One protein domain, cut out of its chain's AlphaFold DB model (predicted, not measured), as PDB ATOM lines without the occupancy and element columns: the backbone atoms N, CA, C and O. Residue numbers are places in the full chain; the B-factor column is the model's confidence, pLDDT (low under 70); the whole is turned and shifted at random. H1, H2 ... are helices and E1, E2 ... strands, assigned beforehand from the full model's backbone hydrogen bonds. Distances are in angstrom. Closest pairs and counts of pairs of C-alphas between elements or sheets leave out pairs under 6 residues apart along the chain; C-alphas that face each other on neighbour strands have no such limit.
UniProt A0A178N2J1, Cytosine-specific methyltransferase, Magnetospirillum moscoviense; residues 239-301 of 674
ATOM      1  N   ASP A 239      36.859   9.827 -23.796       95.19
ATOM      2  CA  ASP A 239      36.158   9.725 -22.513       95.19
ATOM      3  C   ASP A 239      34.643   9.527 -22.704       95.19
ATOM      4  O   ASP A 239      34.047   8.653 -22.075       95.19
ATOM      5  N   SER A 240      34.028  10.227 -23.672       95.12
ATOM      6  CA  SER A 240      32.607  10.041 -24.020       95.12
ATOM      7  C   SER A 240      32.286   8.672 -24.634       95.12
ATOM      8  O   SER A 240      31.121   8.281 -24.687       95.12
ATOM      9  N   VAL A 241      33.288   7.946 -25.141       93.88
ATOM     10  CA  VAL A 241      33.111   6.580 -25.656       93.88
ATOM     11  C   VAL A 241      33.122   5.583 -24.506       93.88
ATOM     12  O   VAL A 241      32.300   4.670 -24.484       93.88
ATOM     13  N   VAL A 242      34.054   5.731 -23.563       91.88
ATOM     14  CA  VAL A 242      34.204   4.781 -22.451       91.88
ATOM     15  C   VAL A 242      33.305   5.086 -21.253       91.88
ATOM     16  O   VAL A 242      33.156   4.214 -20.404       91.88
ATOM     17  N   GLY A 243      32.702   6.278 -21.200       92.94
ATOM     18  CA  GLY A 243      31.802   6.700 -20.126       92.94
ATOM     19  C   GLY A 243      32.526   7.157 -18.859       92.94
ATOM     20  O   GLY A 243      31.993   6.991 -17.770       92.94
ATOM     21  N   GLY A 244      33.744   7.692 -18.979       93.31
ATOM     22  CA  GLY A 244      34.537   8.156 -17.838       93.31
ATOM     23  C   GLY A 244      35.895   8.726 -18.240       93.31
ATOM     24  O   GLY A 244      36.257   8.727 -19.417       93.31
ATOM     25  N   ILE A 245      36.659   9.203 -17.258       92.75
ATOM     26  CA  ILE A 245      37.916   9.926 -17.486       92.75
ATOM     27  C   ILE A 245      39.059   8.932 -17.693       92.75
ATOM     28  O   ILE A 245      39.365   8.127 -16.811       92.75
ATOM     29  N   THR A 246      39.721   9.000 -18.851       88.81
ATOM     30  CA  THR A 246      40.858   8.119 -19.185       88.81
ATOM     31  C   THR A 246      42.222   8.796 -19.084       88.81
ATOM     32  O   THR A 246      43.250   8.114 -19.125       88.81
ATOM     33  N   GLY A 247      42.251  10.134 -19.052       87.00
ATOM     34  CA  GLY A 247      43.476  10.925 -19.219       87.00
ATOM     35  C   GLY A 247      44.105  10.798 -20.616       87.00
ATOM     36  O   GLY A 247      45.273  11.136 -20.809       87.00
ATOM     37  N   ARG A 248      43.369  10.265 -21.604       89.12
ATOM     38  CA  ARG A 248      43.851  10.033 -22.972       89.12
ATOM     39  C   ARG A 248      42.979  10.761 -23.982       89.12
ATOM     40  O   ARG A 248      41.763  10.654 -23.973       89.12
ATOM     41  N   VAL A 249      43.632  11.385 -24.958       90.06
ATOM     42  CA  VAL A 249      42.943  12.037 -26.084       90.06
ATOM     43  C   VAL A 249      42.314  11.014 -27.044       90.06
ATOM     44  O   VAL A 249      41.281  11.282 -27.651       90.06
ATOM     45  N   ALA A 250      42.929   9.837 -27.198       93.38
ATOM     46  CA  ALA A 250      42.502   8.833 -28.168       93.38
ATOM     47  C   ALA A 250      42.796   7.397 -27.714       93.38
ATOM     48  O   ALA A 250      43.771   7.119 -27.007       93.38
ATOM     49  N   SER A 251      41.983   6.469 -28.215       91.94
ATOM     50  CA  SER A 251      42.207   5.028 -28.104       91.94
ATOM     51  C   SER A 251      43.381   4.551 -28.974       91.94
ATOM     52  O   SER A 251      43.774   5.175 -29.967       91.94
ATOM     53  N   ARG A 252      43.951   3.396 -28.620       90.19
ATOM     54  CA  ARG A 252      44.874   2.643 -29.483       90.19
ATOM     55  C   ARG A 252      44.102   1.945 -30.609       90.19
ATOM     56  O   ARG A 252      42.882   1.857 -30.595       90.19
ATOM     57  N   THR A 253      44.832   1.400 -31.585       88.25
ATOM     58  CA  THR A 253      44.234   0.586 -32.656       88.25
ATOM     59  C   THR A 253      43.459  -0.601 -32.089       88.25
ATOM     60  O   THR A 253      44.039  -1.427 -31.382       88.25
ATOM     61  N   ILE A 254      42.193  -0.745 -32.482       85.25
ATOM     62  CA  ILE A 254      41.393  -1.936 -32.182       85.25
ATOM     63  C   ILE A 254      42.030  -3.151 -32.883       85.25
ATOM     64  O   ILE A 254      42.202  -3.152 -34.104       85.25
ATOM     65  N   ARG A 255      42.427  -4.176 -32.110       74.94
ATOM     66  CA  ARG A 255      43.097  -5.397 -32.601       74.94
ATOM     67  C   ARG A 255      42.265  -6.647 -32.326       74.94
ATOM     68  O   ARG A 255      41.864  -6.881 -31.191       74.94
ATOM     69  N   CYS A 256      42.147  -7.519 -33.326       63.78
ATOM     70  CA  CYS A 256      41.433  -8.797 -33.222       63.78
ATOM     71  C   CYS A 256      42.063  -9.752 -32.186       63.78
ATOM     72  O   CYS A 256      41.348 -10.432 -31.459       63.78
ATOM     73  N   SER A 257      43.399  -9.778 -32.081       59.69
ATOM     74  CA  SER A 257      44.153 -10.701 -31.213       59.69
ATOM     75  C   SER A 257      44.437 -10.177 -29.799       59.69
ATOM     76  O   SER A 257      44.937 -10.924 -28.956       59.69
ATOM     77  N   GLY A 258      44.155  -8.898 -29.526       55.34
ATOM     78  CA  GLY A 258      44.562  -8.238 -28.282       55.34
ATOM     79  C   GLY A 258      43.553  -8.325 -27.138       55.34
ATOM     80  O   GLY A 258      43.930  -8.240 -25.974       55.34
ATOM     81  N   MET A 259      42.275  -8.531 -27.455       57.38
ATOM     82  CA  MET A 259      41.171  -8.412 -26.491       57.38
ATOM     83  C   MET A 259      41.077  -9.544 -25.459       57.38
ATOM     84  O   MET A 259      40.429  -9.361 -24.438       57.38
ATOM     85  N   GLN A 260      41.706 -10.697 -25.705       57.34
ATOM     86  CA  GLN A 260      41.745 -11.829 -24.761       57.34
ATOM     87  C   GLN A 260      42.992 -11.819 -23.858       57.34
ATOM     88  O   GLN A 260      43.184 -12.721 -23.048       57.34
ATOM     89  N   LYS A 261      43.892 -10.841 -24.023       64.44
ATOM     90  CA  LYS A 261      45.159 -10.767 -23.281       64.44
ATOM     91  C   LYS A 261      44.978  -9.979 -21.979       64.44
ATOM     92  O   LYS A 261      44.094  -9.131 -21.898       64.44
ATOM     93  N   ARG A 262      45.824 -10.216 -20.964       58.50
ATOM     94  CA  ARG A 262      45.771  -9.464 -19.690       58.50
ATOM     95  C   ARG A 262      45.820  -7.954 -19.936       58.50
ATOM     96  O   ARG A 262      46.568  -7.478 -20.798       58.50
ATOM     97  N   VAL A 263      45.020  -7.229 -19.164       59.75
ATOM     98  CA  VAL A 263      44.997  -5.764 -19.105       59.75
ATOM     99  C   VAL A 263      46.403  -5.280 -18.742       59.75
ATOM    100  O   VAL A 263      47.030  -5.839 -17.847       59.75
ATOM    101  N   GLY A 264      46.935  -4.313 -19.492       57.34
ATOM    102  CA  GLY A 264      48.311  -3.822 -19.327       57.34
ATOM    103  C   GLY A 264      49.388  -4.583 -20.113       57.34
ATOM    104  O   GLY A 264      50.508  -4.095 -20.228       57.34
ATOM    105  N   SER A 265      49.080  -5.734 -20.728       59.84
ATOM    106  CA  SER A 265      50.039  -6.394 -21.626       59.84
ATOM    107  C   SER A 265      50.249  -5.589 -22.914       59.84
ATOM    108  O   SER A 265      49.306  -5.010 -23.455       59.84
ATOM    109  N   TYR A 266      51.462  -5.629 -23.481       55.28
ATOM    110  CA  TYR A 266      51.777  -4.990 -24.772       55.28
ATOM    111  C   TYR A 266      50.831  -5.425 -25.911       55.28
ATOM    112  O   TYR A 266      50.661  -4.705 -26.896       55.28
ATOM    113  N   ALA A 267      50.190  -6.589 -25.774       56.53
ATOM    114  CA  ALA A 267      49.235  -7.124 -26.733       56.53
ATOM    115  C   ALA A 267      47.775  -6.679 -26.497       56.53
ATOM    116  O   ALA A 267      46.991  -6.780 -27.438       56.53
ATOM    117  N   ASN A 268      47.399  -6.171 -25.314       66.94
ATOM    118  CA  ASN A 268      46.029  -5.727 -25.022       66.94
ATOM    119  C   ASN A 268      45.862  -4.218 -25.259       66.94
ATOM    120  O   ASN A 268      46.238  -3.391 -24.433       66.94
ATOM    121  N   TRP A 269      45.294  -3.856 -26.412       71.56
ATOM    122  CA  TRP A 269      45.041  -2.463 -26.820       71.56
ATOM    123  C   TRP A 269      43.564  -2.060 -26.706       71.56
ATOM    124  O   TRP A 269      43.154  -1.032 -27.242       71.56
ATOM    125  N   SER A 270      42.761  -2.880 -26.030       77.44
ATOM    126  CA  SER A 270      41.306  -2.725 -25.963       77.44
ATOM    127  C   SER A 270      40.781  -2.586 -24.538       77.44
ATOM    128  O   SER A 270      39.576  -2.450 -24.367       77.44
ATOM    129  N   ALA A 271      41.660  -2.608 -23.535       84.44
ATOM    130  CA  ALA A 271      41.334  -2.372 -22.135       84.44
ATOM    131  C   ALA A 271      42.032  -1.108 -21.622       84.44
ATOM    132  O   ALA A 271      43.207  -0.880 -21.925       84.44
ATOM    133  N   TYR A 272      41.311  -0.310 -20.841       86.38
ATOM    134  CA  TYR A 272      41.749   0.992 -20.348       86.38
ATOM    135  C   TYR A 272      41.403   1.137 -18.867       86.38
ATOM    136  O   TYR A 272      40.386   0.616 -18.414       86.38
ATOM    137  N   LYS A 273      42.252   1.853 -18.128       89.19
ATOM    138  CA  LYS A 273      41.901   2.388 -16.811       89.19
ATOM    139  C   LYS A 273      41.035   3.625 -17.021       89.19
ATOM    140  O   LYS A 273      41.397   4.480 -17.831       89.19
ATOM    141  N   VAL A 274      39.884   3.661 -16.362       91.12
ATOM    142  CA  VAL A 274      38.868   4.704 -16.505       91.12
ATOM    143  C   VAL A 274      38.368   5.064 -15.116       91.12
ATOM    144  O   VAL A 274      38.017   4.175 -14.343       91.12
ATOM    145  N   THR A 275      38.338   6.355 -14.809       94.56
ATOM    146  CA  THR A 275      37.736   6.868 -13.578       94.56
ATOM    147  C   THR A 275      36.271   7.182 -13.844       94.56
ATOM    148  O   THR A 275      35.968   7.994 -14.721       94.56
ATOM    149  N   ILE A 276      35.375   6.527 -13.110       91.94
ATOM    150  CA  ILE A 276      33.923   6.728 -13.173       91.94
ATOM    151  C   ILE A 276      33.479   7.011 -11.741       91.94
ATOM    152  O   ILE A 276      33.813   6.240 -10.844       91.94
ATOM    153  N   ASP A 277      32.821   8.149 -11.523       91.69
ATOM    154  CA  ASP A 277      32.359   8.603 -10.203       91.69
ATOM    155  C   ASP A 277      33.459   8.591  -9.120       91.69
ATOM    156  O   ASP A 277      33.248   8.198  -7.977       91.69
ATOM    157  N   GLY A 278      34.680   8.990  -9.497       90.25
ATOM    158  CA  GLY A 278      35.844   9.031  -8.602       90.25
ATOM    159  C   GLY A 278      36.524   7.680  -8.350       90.25
ATOM    160  O   GLY A 278      37.562   7.643  -7.692       90.25
ATOM    161  N   VAL A 279      36.006   6.581  -8.907       92.00
ATOM    162  CA  VAL A 279      36.559   5.230  -8.736       92.00
ATOM    163  C   VAL A 279      37.288   4.783 -10.003       92.00
ATOM    164  O   VAL A 279      36.723   4.775 -11.100       92.00
ATOM    165  N   GLU A 280      38.554   4.378  -9.864       92.56
ATOM    166  CA  GLU A 280      39.312   3.795 -10.973       92.56
ATOM    167  C   GLU A 280      38.869   2.349 -11.224       92.56
ATOM    168  O   GLU A 280      39.011   1.468 -10.375       92.56
ATOM    169  N   GLN A 281      38.412   2.073 -12.441       91.00
ATOM    170  CA  GLN A 281      38.074   0.732 -12.892       91.00
ATOM    171  C   GLN A 281      38.666   0.417 -14.265       91.00
ATOM    172  O   GLN A 281      39.197   1.273 -14.973       91.00
ATOM    173  N   THR A 282      38.629  -0.861 -14.640       88.31
ATOM    174  CA  THR A 282      39.113  -1.311 -15.947       88.31
ATOM    175  C   THR A 282      37.946  -1.515 -16.901       88.31
ATOM    176  O   THR A 282      37.158  -2.439 -16.725       88.31
ATOM    177  N   VAL A 283      37.893  -0.715 -17.964       87.19
ATOM    178  CA  VAL A 283      36.897  -0.839 -19.032       87.19
ATOM    179  C   VAL A 283      37.526  -1.540 -20.231       87.19
ATOM    180  O   VAL A 283      38.566  -1.120 -20.745       87.19
ATOM    181  N   VAL A 284      36.889  -2.613 -20.701       86.06
ATOM    182  CA  VAL A 284      37.226  -3.273 -21.970       86.06
ATOM    183  C   VAL A 284      36.225  -2.825 -23.019       86.06
ATOM    184  O   VAL A 284      35.026  -2.998 -22.818       86.06
ATOM    185  N   LEU A 285      36.717  -2.315 -24.151       88.12
ATOM    186  CA  LEU A 285      35.856  -1.824 -25.224       88.12
ATOM    187  C   LEU A 285      34.835  -2.894 -25.648       88.12
ATOM    188  O   LEU A 285      35.182  -4.030 -26.023       88.12
ATOM    189  N   ASN A 286      33.559  -2.526 -25.566       88.75
ATOM    190  CA  ASN A 286      32.456  -3.331 -26.070       88.75
ATOM    191  C   ASN A 286      32.300  -3.138 -27.595       88.75
ATOM    192  O   ASN A 286      33.096  -2.447 -28.235       88.75
ATOM    193  N   VAL A 287      31.337  -3.835 -28.203       88.88
ATOM    194  CA  VAL A 287      31.150  -3.801 -29.663       88.88
ATOM    195  C   VAL A 287      30.692  -2.418 -30.128       88.88
ATOM    196  O   VAL A 287      31.268  -1.910 -31.083       88.88
ATOM    197  N   ASP A 288      29.762  -1.779 -29.426       91.06
ATOM    198  CA  ASP A 288      29.184  -0.486 -29.821       91.06
ATOM    199  C   ASP A 288      30.206   0.649 -29.706       91.06
ATOM    200  O   ASP A 288      30.347   1.486 -30.596       91.06
ATOM    201  N   GLN A 289      31.033   0.610 -28.662       93.31
ATOM    202  CA  GLN A 289      32.191   1.489 -28.521       93.31
ATOM    203  C   GLN A 289      33.187   1.292 -29.670       93.31
ATOM    204  O   GLN A 289      33.755   2.263 -30.168       93.31
ATOM    205  N   CYS A 290      33.396   0.048 -30.117       92.88
ATOM    206  CA  CYS A 290      34.235  -0.226 -31.280       92.88
ATOM    207  C   CYS A 290      33.594   0.285 -32.581       92.88
ATOM    208  O   CYS A 290      34.315   0.869 -33.382       92.88
ATOM    209  N   ILE A 291      32.281   0.117 -32.784       94.69
ATOM    210  CA  ILE A 291      31.537   0.665 -33.936       94.69
ATOM    211  C   ILE A 291      31.737   2.184 -34.000       94.69
ATOM    212  O   ILE A 291      32.218   2.700 -35.011       94.69
ATOM    213  N   ARG A 292      31.502   2.880 -32.880       95.62
ATOM    214  CA  ARG A 292      31.687   4.333 -32.762       95.62
ATOM    215  C   ARG A 292      33.128   4.756 -33.050       95.62
ATOM    216  O   ARG A 292      33.356   5.692 -33.805       95.62
ATOM    217  N   LEU A 293      34.123   4.037 -32.521       95.56
ATOM    218  CA  LEU A 293      35.546   4.312 -32.780       95.56
ATOM    219  C   LEU A 293      36.005   3.980 -34.205       95.56
ATOM    220  O   LEU A 293      37.063   4.462 -34.612       95.56
ATOM    221  N   MET A 294      35.262   3.164 -34.954       96.06
ATOM    222  CA  MET A 294      35.476   2.953 -36.390       96.06
ATOM    223  C   MET A 294      34.724   3.984 -37.247       96.06
ATOM    224  O   MET A 294      34.949   4.040 -38.455       96.06
ATOM    225  N   GLY A 295      33.894   4.830 -36.627       96.25
ATOM    226  CA  GLY A 295      33.113   5.869 -37.297       96.25
ATOM    227  C   GLY A 295      32.023   5.316 -38.212       96.25
ATOM    228  O   GLY A 295      31.652   5.984 -39.167       96.25
ATOM    229  N   LEU A 296      31.557   4.090 -37.959       95.88
ATOM    230  CA  LEU A 296      30.439   3.508 -38.700       95.88
ATOM    231  C   LEU A 296      29.139   4.285 -38.405       95.88
ATOM    232  O   LEU A 296      29.012   4.826 -37.301       95.88
ATOM    233  N   PRO A 297      28.185   4.328 -39.356       91.94
ATOM    234  CA  PRO A 297      26.889   4.979 -39.164       91.94
ATOM    235  C   PRO A 297      26.119   4.470 -37.942       91.94
ATOM    236  O   PRO A 297      26.325   3.349 -37.478       91.94
ATOM    237  N   THR A 298      25.221   5.299 -37.410       87.88
ATOM    238  CA  THR A 298      24.461   4.995 -36.183       87.88
ATOM    239  C   THR A 298      23.467   3.848 -36.341       87.88
ATOM    240  O   THR A 298      23.132   3.199 -35.357       87.88
ATOM    241  N   ASP A 299      23.005   3.602 -37.562       89.75
ATOM    242  CA  ASP A 299      22.126   2.501 -37.960       89.75
ATOM    243  C   ASP A 299      22.894   1.215 -38.321       89.75
ATOM    244  O   ASP A 299      22.285   0.170 -38.564       89.75
ATOM    245  N   PHE A 300      24.235   1.241 -38.306       96.00
ATOM    246  CA  PHE A 300      25.042   0.048 -38.535       96.00
ATOM    247  C   PHE A 300      24.722  -1.031 -37.496       96.00
ATOM    248  O   PHE A 300      24.851  -0.838 -36.283       96.00
ATOM    249  N   SER A 301      24.403  -2.225 -37.983       95.62
ATOM    250  CA  SER A 301      24.153  -3.392 -37.147       95.62
ATOM    251  C   SER A 301      24.752  -4.652 -37.764       95.62
ATOM    252  O   SER A 301      25.001  -4.745 -38.965       95.62
TER     253      SER A 301
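AT A GLANCE: This is residues 239 to 301 of the 674 residues of the protein "Cytosine-specific methyltransferase" of Magnetospirillum moscoviense (UniProt A0A178N2J1). This small domain has little regular structure: short helix H1 packs on helix H2, a long loop, residues 243 to 270, joins H1 to a two-stranded antiparallel hairpin, E1 and E2, and a tight link leads from E2 to H2. The printed part has 63 residues, with H1, E1, E2 and H2 in that order; its class is mixed, with 24 residues in named elements. It is compact and rounded, with a radius of gyration of the C-alphas of 12.0 A and spans of 33 by 28 by 18 A.

HOW THE PARTS SIT: H1, residues 239 to 242, touches H2, residues 287 to 294; their closest C-alphas, of Val 241 and Gln 289, are 5.9 A apart. E1, residues 271 to 276, and E2, residues 279 to 284, form an antiparallel hairpin at 147 degrees; N 274 and O 281, 2.8 A apart, are within hydrogen-bond range. E1 and H2 are apart. In H2 every O i to N i+4 pair is within range; H1 is too short for one.

IN THESE COORDINATES: H1 begins at C-alpha 239 (36.158, 9.725, -22.513) and measures 5.3 A, E1 14.8 A, E2 15.7 A and H2 10.5 A, ending at C-alpha 294 (35.476, 2.953, -36.390).

THE WHOLE: The C-alphas farthest apart, of Ser 265 and Asp 299, are 33.5 A apart. The printed part has no cut. Residues 256 to 268 have pLDDT under 70.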